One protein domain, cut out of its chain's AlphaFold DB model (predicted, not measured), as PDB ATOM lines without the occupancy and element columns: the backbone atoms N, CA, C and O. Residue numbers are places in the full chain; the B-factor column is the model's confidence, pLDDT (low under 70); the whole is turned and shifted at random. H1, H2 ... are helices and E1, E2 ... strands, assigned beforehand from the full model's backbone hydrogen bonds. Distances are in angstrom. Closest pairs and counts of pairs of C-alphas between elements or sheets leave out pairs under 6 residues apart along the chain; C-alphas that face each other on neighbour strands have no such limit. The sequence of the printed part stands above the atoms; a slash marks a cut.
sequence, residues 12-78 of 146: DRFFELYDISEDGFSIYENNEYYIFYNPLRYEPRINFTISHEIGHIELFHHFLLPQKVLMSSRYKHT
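What this domain is: This is residues 12 to 78 of the 146 residues of the protein "ImmA/IrrE family metallo-endopeptidase" of Peptoniphilus faecalis (UniProt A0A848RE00). A long helix, H2, lies over one face of a two-stranded hairpin, E1 and E2, while the shorter H1 is near the other face with its residues 17 and 18. Two very short helices, H3 and H4, follow H2 past the E1 side of the hairpin, and residues 71 to 78 form a tail with no named helix or strand. The printed part has 67 residues, with four named helices and two named strands in the order H1, E1, E2, H2, H3, H4; the sheet is E1 - E2, antiparallel, and the class is mixed, helices and strands. The whole is compact, with a radius of gyration of the C-alphas of 11.7 A, and rounded, spanning 30 by 26 by 26 A.

How they stand to each other: H1 is residues 12 to 20, E1 residues 24 to 29 and E2 residues 32 to 37. H1 and E2 are only just apart, their closest C-alphas being 8.2 A from each other. E1 and E2 form a hairpin, antiparallel with 164 degrees between their directions; N 25 and O 36 are 2.9 A apart and N 34 and O 27 are 3.0 A apart, both within hydrogen-bond range. H2, residues 43 to 58, has its closest C-alphas to E1 at Glu 53 and Ser 26, 5.8 A apart. Its closest to E2 are those of Glu 53 and Ile 35, 6.8 A apart. H3, residues 61 to 64, is close to H2 but not clearly touching, with the closest C-alphas, His 62 and His 56, 6.8 A apart. H4, residues 67 to 70, is close to H3 but not clearly touching, with the closest C-alphas, Leu 70 and His 62, 7.6 A apart. H4 comes closest to E1 at the C-alphas of Leu 70 and Phe 25, 7.7 A apart. H1 and H2 are apart, and H2 and H4 only just, at 8.4 A. In H1 and H2 every O i to N i+4 pair is within hydrogen-bond range; H3 and H4 are too short for such a pair.

Where its parts are: H1 begins at C-alpha 12, (60.509, -22.925, -73.146), and is 13.0 A long. E1 and E2 measure 16.4 A and 16.6 A. H2 runs 22.4 A from C-alpha 43 at (54.771, -32.345, -51.872). H3 measures 5.0 A and H4 5.7 A, H4 ending at C-alpha 70, (74.208, -21.113, -55.475).

The domain as a whole: The C-alphas farthest apart, those of Asp 12 and Leu 59, are 32.0 A from each other. The printed part has no cut, and the five links between its named elements are tight. Mean pLDDT of the printed part is 82.4; residues 12 to 14 and 66 to 77 are under 70.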
ATOM      1  N   ASP A  12      59.050 -22.788 -73.019       69.12
ATOM      2  CA  ASP A  12      60.509 -22.925 -73.146       69.12
ATOM      3  C   ASP A  12      61.231 -22.454 -71.867       69.12
ATOM      4  O   ASP A  12      62.250 -23.023 -71.471       69.12
ATOM      5  N   ARG A  13      60.631 -21.506 -71.132       69.31
ATOM      6  CA  ARG A  13      61.138 -21.020 -69.841       69.31
ATOM      7  C   ARG A  13      61.152 -22.103 -68.765       69.31
ATOM      8  O   ARG A  13      62.019 -22.075 -67.899       69.31
ATOM      9  N   PHE A  14      60.225 -23.064 -68.786       69.38
ATOM     10  CA  PHE A  14      60.258 -24.182 -67.838       69.38
ATOM     11  C   PHE A  14      61.513 -25.029 -68.050       69.38
ATOM     12  O   PHE A  14      62.169 -25.379 -67.074       69.38
ATOM     13  N   PHE A  15      61.869 -25.323 -69.304       72.62
ATOM     14  CA  PHE A  15      63.066 -26.104 -69.622       72.62
ATOM     15  C   PHE A  15      64.349 -25.349 -69.268       72.62
ATOM     16  O   PHE A  15      65.233 -25.935 -68.653       72.62
ATOM     17  N   GLU A  16      64.416 -24.043 -69.545       75.38
ATOM     18  CA  GLU A  16      65.548 -23.204 -69.127       75.38
ATOM     19  C   GLU A  16      65.732 -23.193 -67.598       75.38
ATOM     20  O   GLU A  16      66.850 -23.331 -67.100       75.38
ATOM     21  N   LEU A  17      64.640 -23.072 -66.835       74.94
ATOM     22  CA  LEU A  17      64.676 -23.121 -65.369       74.94
ATOM     23  C   LEU A  17      65.013 -24.526 -64.845       74.94
ATOM     24  O   LEU A  17      65.728 -24.660 -63.850       74.94
ATOM     25  N   TYR A  18      64.524 -25.571 -65.512       76.62
ATOM     26  CA  TYR A  18      64.798 -26.962 -65.160       76.62
ATOM     27  C   TYR A  18      66.272 -27.332 -65.386       76.62
ATOM     28  O   TYR A  18      66.856 -28.048 -64.571       76.62
ATOM     29  N   ASP A  19      66.896 -26.793 -66.439       78.50
ATOM     30  CA  ASP A  19      68.328 -26.952 -66.715       78.50
ATOM     31  C   ASP A  19      69.214 -26.289 -65.645       78.50
ATOM     32  O   ASP A  19      70.343 -26.734 -65.409       78.50
ATOM     33  N   ILE A  20      68.712 -25.252 -64.962       78.75
ATOM     34  CA  ILE A  20      69.384 -24.646 -63.801       78.75
ATOM     35  C   ILE A  20      69.314 -25.595 -62.599       78.75
ATOM     36  O   ILE A  20      70.339 -25.913 -61.989       78.75
ATOM     37  N   SER A  21      68.109 -26.044 -62.241       84.38
ATOM     38  CA  SER A  21      67.896 -26.973 -61.132       84.38
ATOM     39  C   SER A  21      66.611 -27.769 -61.315       84.38
ATOM     40  O   SER A  21      65.526 -27.208 -61.446       84.38
ATOM     41  N   GLU A  22      66.715 -29.095 -61.211       85.81
ATOM     42  CA  GLU A  22      65.549 -29.978 -61.320       85.81
ATOM     43  C   GLU A  22      64.554 -29.835 -60.151       85.81
ATOM     44  O   GLU A  22      63.419 -30.314 -60.241       85.81
ATOM     45  N   ASP A  23      64.992 -29.282 -59.016       88.94
ATOM     46  CA  ASP A  23      64.187 -29.179 -57.795       88.94
ATOM     47  C   ASP A  23      63.765 -27.744 -57.493       88.94
ATOM     48  O   ASP A  23      62.594 -27.505 -57.201       88.94
ATOM     49  N   GLY A  24      64.702 -26.803 -57.551       89.25
ATOM     50  CA  GLY A  24      64.480 -25.401 -57.223       89.25
ATOM     51  C   GLY A  24      65.781 -24.647 -56.981       89.25
ATOM     52  O   GLY A  24      66.851 -25.255 -56.913       89.25
ATOM     53  N   PHE A  25      65.670 -23.325 -56.934       89.50
ATOM     54  CA  PHE A  25      66.755 -22.394 -56.646       89.50
ATOM     55  C   PHE A  25      66.172 -21.032 -56.255       89.50
ATOM     56  O   PHE A  25      65.021 -20.712 -56.563       89.50
ATOM     57  N   SER A  26      66.983 -20.196 -55.621       89.25
ATOM     58  CA  SER A  26      66.653 -18.809 -55.313       89.25
ATOM     59  C   SER A  26      67.573 -17.837 -56.044       89.25
ATOM     60  O   SER A  26      68.712 -18.161 -56.380       89.25
ATOM     61  N   ILE A  27      67.078 -16.624 -56.286       87.25
ATOM     62  CA  ILE A  27      67.868 -15.492 -56.783       87.25
ATOM     63  C   ILE A  27      67.549 -14.239 -55.971       87.25
ATOM     64  O   ILE A  27      66.485 -14.129 -55.360       87.25
ATOM     65  N   TYR A  28      68.476 -13.289 -56.005       86.69
ATOM     66  CA  TYR A  28      68.306 -11.955 -55.452       86.69
ATOM     67  C   TYR A  28      68.506 -10.932 -56.569       86.69
ATOM     68  O   TYR A  28      69.604 -10.817 -57.116       86.69
ATOM     69  N   GLU A  29      67.441 -10.219 -56.927       85.19
ATOM     70  CA  GLU A  29      67.426  -9.244 -58.019       85.19
ATOM     71  C   GLU A  29      66.513  -8.072 -57.647       85.19
ATOM     72  O   GLU A  29      65.500  -8.258 -56.983       85.19
ATOM     73  N   ASN A  30      66.873  -6.847 -58.046       89.19
ATOM     74  CA  ASN A  30      66.077  -5.638 -57.780       89.19
ATOM     75  C   ASN A  30      65.685  -5.448 -56.303       89.19
ATOM     76  O   ASN A  30      64.619  -4.920 -55.997       89.19
ATOM     77  N   ASN A  31      66.578  -5.840 -55.388       88.75
ATOM     78  CA  ASN A  31      66.361  -5.781 -53.942       88.75
ATOM     79  C   ASN A  31      65.215  -6.686 -53.435       88.75
ATOM     80  O   ASN A  31      64.705  -6.473 -52.337       88.75
ATOM     81  N   GLU A  32      64.849  -7.710 -54.206       91.00
ATOM     82  CA  GLU A  32      63.854  -8.723 -53.861       91.00
ATOM     83  C   GLU A  32      64.435 -10.137 -53.998       91.00
ATOM     84  O   GLU A  32      65.330 -10.396 -54.808       91.00
ATOM     85  N   TYR A  33      63.916 -11.067 -53.195       90.19
ATOM     86  CA  TYR A  33      64.223 -12.490 -53.313       90.19
ATOM     87  C   TYR A  33      63.123 -13.213 -54.078       90.19
ATOM     88  O   TYR A  33      61.937 -13.045 -53.787       90.19
ATOM     89  N   TYR A  34      63.531 -14.089 -54.989       90.50
ATOM     90  CA  TYR A  34      62.631 -14.965 -55.726       90.50
ATOM     91  C   TYR A  34      63.039 -16.414 -55.494       90.50
ATOM     92  O   TYR A  34      64.215 -16.755 -55.608       90.50
ATOM     93  N   ILE A  35      62.061 -17.261 -55.171       90.50
ATOM     94  CA  ILE A  35      62.241 -18.707 -55.024       90.50
ATOM     95  C   ILE A  35      61.514 -19.390 -56.176       90.50
ATOM     96  O   ILE A  35      60.301 -19.240 -56.334       90.50
ATOM     97  N   PHE A  36      62.265 -20.164 -56.950       90.00
ATOM     98  CA  PHE A  36      61.761 -21.048 -57.987       90.00
ATOM     99  C   PHE A  36      61.802 -22.481 -57.462       90.00
ATOM    100  O   PHE A  36      62.784 -22.908 -56.859       90.00
ATOM    101  N   TYR A  37      60.738 -23.238 -57.696       89.81
ATOM    102  CA  TYR A  37      60.675 -24.654 -57.356       89.81
ATOM    103  C   TYR A  37      59.932 -25.410 -58.448       89.81
ATOM    104  O   TYR A  37      59.104 -24.846 -59.160       89.81
ATOM    105  N   ASN A  38      60.230 -26.698 -58.579       89.00
ATOM    106  CA  ASN A  38      59.572 -27.565 -59.538       89.00
ATOM    107  C   ASN A  38      58.239 -28.087 -58.963       89.00
ATOM    108  O   ASN A  38      58.264 -28.949 -58.075       89.00
ATOM    109  N   PRO A  39      57.074 -27.639 -59.475       89.19
ATOM    110  CA  PRO A  39      55.772 -28.064 -58.965       89.19
ATOM    111  C   PRO A  39      55.421 -29.517 -59.328       89.19
ATOM    112  O   PRO A  39      54.437 -30.047 -58.828       89.19
ATOM    113  N   LEU A  40      56.208 -30.179 -60.189       90.00
ATOM    114  CA  LEU A  40      56.017 -31.590 -60.550       90.00
ATOM    115  C   LEU A  40      56.636 -32.555 -59.530       90.00
ATOM    116  O   LEU A  40      56.453 -33.771 -59.632       90.00
ATOM    117  N   ARG A  41      57.410 -32.048 -58.562       90.56
ATOM    118  CA  ARG A  41      57.928 -32.868 -57.463       90.56
ATOM    119  C   ARG A  41      56.802 -33.196 -56.481       90.56
ATOM    120  O   ARG A  41      55.827 -32.472 -56.350       90.56
ATOM    121  N   TYR A  42      56.939 -34.308 -55.767       92.69
ATOM    122  CA  TYR A  42      55.978 -34.664 -54.725       92.69
ATOM    123  C   TYR A  42      56.066 -33.675 -53.548       92.69
ATOM    124  O   TYR A  42      57.160 -33.224 -53.206       92.69
ATOM    125  N   GLU A  43      54.930 -33.383 -52.910       94.12
ATOM    126  CA  GLU A  43      54.771 -32.345 -51.872       94.12
ATOM    127  C   GLU A  43      55.900 -32.306 -50.819       94.12
ATOM    128  O   GLU A  43      56.528 -31.262 -50.645       94.12
ATOM    129  N   PRO A  44      56.284 -33.425 -50.169       94.69
ATOM    130  CA  PRO A  44      57.402 -33.397 -49.234       94.69
ATOM    131  C   PRO A  44      58.754 -32.946 -49.798       94.69
ATOM    132  O   PRO A  44      59.577 -32.404 -49.057       94.69
ATOM    133  N   ARG A  45      59.018 -33.183 -51.090       93.88
ATOM    134  CA  ARG A  45      60.219 -32.663 -51.753       93.88
ATOM    135  C   ARG A  45      60.096 -31.165 -51.982       93.88
ATOM    136  O   ARG A  45      61.062 -30.469 -51.702       93.88
ATOM    137  N   ILE A  46      58.928 -30.686 -52.415       95.25
ATOM    138  CA  ILE A  46      58.652 -29.252 -52.586       95.25
ATOM    139  C   ILE A  46      58.866 -28.506 -51.263       95.25
ATOM    140  O   ILE A  46      59.630 -27.545 -51.228       95.25
ATOM    141  N   ASN A  47      58.285 -28.995 -50.162       96.38
ATOM    142  CA  ASN A  47      58.435 -28.389 -48.833       96.38
ATOM    143  C   ASN A  47      59.899 -28.274 -48.403       96.38
ATOM    144  O   ASN A  47      60.325 -27.240 -47.885       96.38
ATOM    145  N   PHE A  48      60.675 -29.338 -48.628       95.88
ATOM    146  CA  PHE A  48      62.098 -29.332 -48.322       95.88
ATOM    147  C   PHE A  48      62.863 -28.340 -49.200       95.88
ATOM    148  O   PHE A  48      63.632 -27.553 -48.662       95.88
ATOM    149  N   THR A  49      62.625 -28.336 -50.515       95.19
ATOM    150  CA  THR A  49      63.270 -27.403 -51.449       95.19
ATOM    151  C   THR A  49      62.989 -25.953 -51.068       95.19
ATOM    152  O   THR A  49      63.923 -25.180 -50.911       95.19
ATOM    153  N   ILE A  50      61.727 -25.582 -50.838       96.25
ATOM    154  CA  ILE A  50      61.376 -24.208 -50.450       96.25
ATOM    155  C   ILE A  50      62.067 -23.828 -49.133       96.25
ATOM    156  O   ILE A  50      62.662 -22.759 -49.035       96.25
ATOM    157  N   SER A  51      62.047 -24.716 -48.134       97.50
ATOM    158  CA  SER A  51      62.703 -24.463 -46.844       97.50
ATOM    159  C   SER A  51      64.227 -24.344 -46.969       97.50
ATOM    160  O   SER A  51      64.848 -23.580 -46.233       97.50
ATOM    161  N   HIS A  52      64.831 -25.087 -47.898       95.94
ATOM    162  CA  HIS A  52      66.257 -25.030 -48.212       95.94
ATOM    163  C   HIS A  52      66.625 -23.689 -48.861       95.94
ATOM    164  O   HIS A  52      67.547 -23.021 -48.396       95.94
ATOM    165  N   GLU A  53      65.849 -23.227 -49.846       95.00
ATOM    166  CA  GLU A  53      66.057 -21.914 -50.470       95.00
ATOM    167  C   GLU A  53      65.875 -20.755 -49.482       95.00
ATOM    168  O   GLU A  53      66.666 -19.812 -49.480       95.00
ATOM    169  N   ILE A  54      64.896 -20.848 -48.572       96.56
ATOM    170  CA  ILE A  54      64.764 -19.892 -47.460       96.56
ATOM    171  C   ILE A  54      66.023 -19.916 -46.586       96.56
ATOM    172  O   ILE A  54      66.510 -18.862 -46.191       96.56
ATOM    173  N   GLY A  55      66.608 -21.090 -46.338       95.75
ATOM    174  CA  GLY A  55      67.878 -21.209 -45.621       95.75
ATOM    175  C   GLY A  55      69.021 -20.445 -46.288       95.75
ATOM    176  O   GLY A  55      69.790 -19.783 -45.596       95.75
ATOM    177  N   HIS A  56      69.119 -20.459 -47.620       93.19
ATOM    178  CA  HIS A  56      70.108 -19.640 -48.332       93.19
ATOM    179  C   HIS A  56      69.883 -18.135 -48.162       93.19
ATOM    180  O   HIS A  56      70.854 -17.375 -48.104       93.19
ATOM    181  N   ILE A  57      68.626 -17.702 -48.084       93.69
ATOM    182  CA  ILE A  57      68.257 -16.296 -47.898       93.69
ATOM    183  C   ILE A  57      68.577 -15.846 -46.467       93.69
ATOM    184  O   ILE A  57      69.356 -14.913 -46.282       93.69
ATOM    185  N   GLU A  58      68.051 -16.553 -45.466       96.38
ATOM    186  CA  GLU A  58      68.179 -16.204 -44.041       96.38
ATOM    187  C   GLU A  58      69.621 -16.302 -43.526       96.38
ATOM    188  O   GLU A  58      70.020 -15.577 -42.618       96.38
ATOM    189  N   LEU A  59      70.436 -17.180 -44.119       93.81
ATOM    190  CA  LEU A  59      71.860 -17.303 -43.793       93.81
ATOM    191  C   LEU A  59      72.753 -16.411 -44.672       93.81
ATOM    192  O   LEU A  59      73.978 -16.550 -44.659       93.81
ATOM    193  N   PHE A  60      72.156 -15.479 -45.424       92.44
ATOM    194  CA  PHE A  60      72.841 -14.478 -46.250       92.44
ATOM    195  C   PHE A  60      73.777 -15.069 -47.318       92.44
ATOM    196  O   PHE A  60      74.703 -14.398 -47.784       92.44
ATOM    197  N   HIS A  61      73.538 -16.306 -47.765       90.19
ATOM    198  CA  HIS A  61      74.415 -16.976 -48.730       90.19
ATOM    199  C   HIS A  61      74.474 -16.229 -50.077       90.19
ATOM    200  O   HIS A  61      75.521 -16.231 -50.719       90.19
ATOM    201  N   HIS A  62      73.405 -15.517 -50.461       85.06
ATOM    202  CA  HIS A  62      73.354 -14.641 -51.649       85.06
ATOM    203  C   HIS A  62      74.355 -13.481 -51.636       85.06
ATOM    204  O   HIS A  62      74.732 -12.998 -52.699       85.06
ATOM    205  N   PHE A  63      74.808 -13.044 -50.460       85.44
ATOM    206  CA  PHE A  63      75.797 -11.966 -50.325       85.44
ATOM    207  C   PHE A  63      77.206 -12.486 -50.048       85.44
ATOM    208  O   PHE A  63      78.192 -11.817 -50.353       85.44
ATOM    209  N   LEU A  64      77.305 -13.674 -49.449       82.25
ATOM    210  CA  LEU A  64      78.576 -14.292 -49.077       82.25
ATOM    211  C   LEU A  64      79.208 -15.086 -50.228       82.25
ATOM    212  O   LEU A  64      80.409 -15.359 -50.192       82.25
ATOM    213  N   LEU A  65      78.420 -15.462 -51.242       73.25
ATOM    214  CA  LEU A  65      78.861 -16.294 -52.356       73.25
ATOM    215  C   LEU A  65      78.701 -15.598 -53.712       73.25
ATOM    216  O   LEU A  65      77.753 -14.848 -53.924       73.25
ATOM    217  N   PRO A  66      79.564 -15.915 -54.695       65.62
ATOM    218  CA  PRO A  66      79.283 -15.589 -56.087       65.62
ATOM    219  C   PRO A  66      77.997 -16.299 -56.543       65.62
ATOM    220  O   PRO A  66      77.890 -17.514 -56.379       65.62
ATOM    221  N   GLN A  67      77.066 -15.583 -57.188       60.22
ATOM    222  CA  GLN A  67      75.741 -16.086 -57.611       60.22
ATOM    223  C   GLN A  67      75.771 -17.466 -58.305       60.22
ATOM    224  O   GLN A  67      74.924 -18.319 -58.061       60.22
ATOM    225  N   LYS A  68      76.796 -17.728 -59.132       55.38
ATOM    226  CA  LYS A  68      76.970 -19.006 -59.851       55.38
ATOM    227  C   LYS A  68      77.173 -20.221 -58.939       55.38
ATOM    228  O   LYS A  68      76.961 -21.342 -59.390       55.38
ATOM    229  N   VAL A  69      77.619 -20.023 -57.699       55.81
ATOM    230  CA  VAL A  69      77.852 -21.111 -56.736       55.81
ATOM    231  C   VAL A  69      76.527 -21.644 -56.192       55.81
ATOM    232  O   VAL A  69      76.400 -22.853 -56.046       55.81
ATOM    233  N   LEU A  70      75.542 -20.766 -55.983       59.25
ATOM    234  CA  LEU A  70      74.208 -21.113 -55.475       59.25
ATOM    235  C   LEU A  70      73.364 -21.879 -56.500       59.25
ATOM    236  O   LEU A  70      72.562 -22.726 -56.142       59.25
ATOM    237  N   MET A  71      73.576 -21.618 -57.791       54.81
ATOM    238  CA  MET A  71      72.791 -22.221 -58.878       54.81
ATOM    239  C   MET A  71      73.396 -23.527 -59.423       54.81
ATOM    240  O   MET A  71      72.858 -24.135 -60.342       54.81
ATOM    241  N   SER A  72      74.563 -23.946 -58.928       50.94
ATOM    242  CA  SER A  72      75.342 -25.028 -59.530       50.94
ATOM    243  C   SER A  72      75.190 -26.338 -58.749       50.94
ATOM    244  O   SER A  72      75.898 -26.577 -57.767       50.94
ATOM    245  N   SER A  73      74.401 -27.270 -59.295       53.16
ATOM    246  CA  SER A  73      74.227 -28.650 -58.797       53.16
ATOM    247  C   SER A  73      75.532 -29.444 -58.576       53.16
ATOM    248  O   SER A  73      75.538 -30.446 -57.858       53.16
ATOM    249  N   ARG A  74      76.663 -28.995 -59.145       51.47
ATOM    250  CA  ARG A  74      77.998 -29.604 -58.980       51.47
ATOM    251  C   ARG A  74      78.619 -29.398 -57.594       51.47
ATOM    252  O   ARG A  74      79.612 -30.055 -57.290       51.47
ATOM    253  N   TYR A  75      78.058 -28.522 -56.755       56.72
ATOM    254  CA  TYR A  75      78.623 -28.154 -55.449       56.72
ATOM    255  C   TYR A  75      77.752 -28.555 -54.245       56.72
ATOM    256  O   TYR A  75      77.951 -28.022 -53.154       56.72
ATOM    257  N   LYS A  76      76.885 -29.573 -54.389       59.31
ATOM    258  CA  LYS A  76      76.007 -30.152 -53.336       59.31
ATOM    259  C   LYS A  76      76.683 -30.541 -52.002       59.31
ATOM    260  O   LYS A  76      76.024 -30.994 -51.073       59.31
ATOM    261  N   HIS A  77      78.005 -30.429 -51.884       64.56
ATOM    262  CA  HIS A  77      78.767 -30.779 -50.683       64.56
ATOM    263  C   HIS A  77      79.458 -29.592 -50.002       64.56
ATOM    264  O   HIS A  77      80.252 -29.808 -49.079       64.56
ATOM    265  N   THR A  78      79.174 -28.356 -50.423       84.56
ATOM    266  CA  THR A  78      79.716 -27.174 -49.742       84.56
ATOM    267  C   THR A  78      79.144 -27.025 -48.333       84.56
ATOM    268  O   THR A  78      78.130 -27.626 -47.969       84.56
TER     269      THR A  78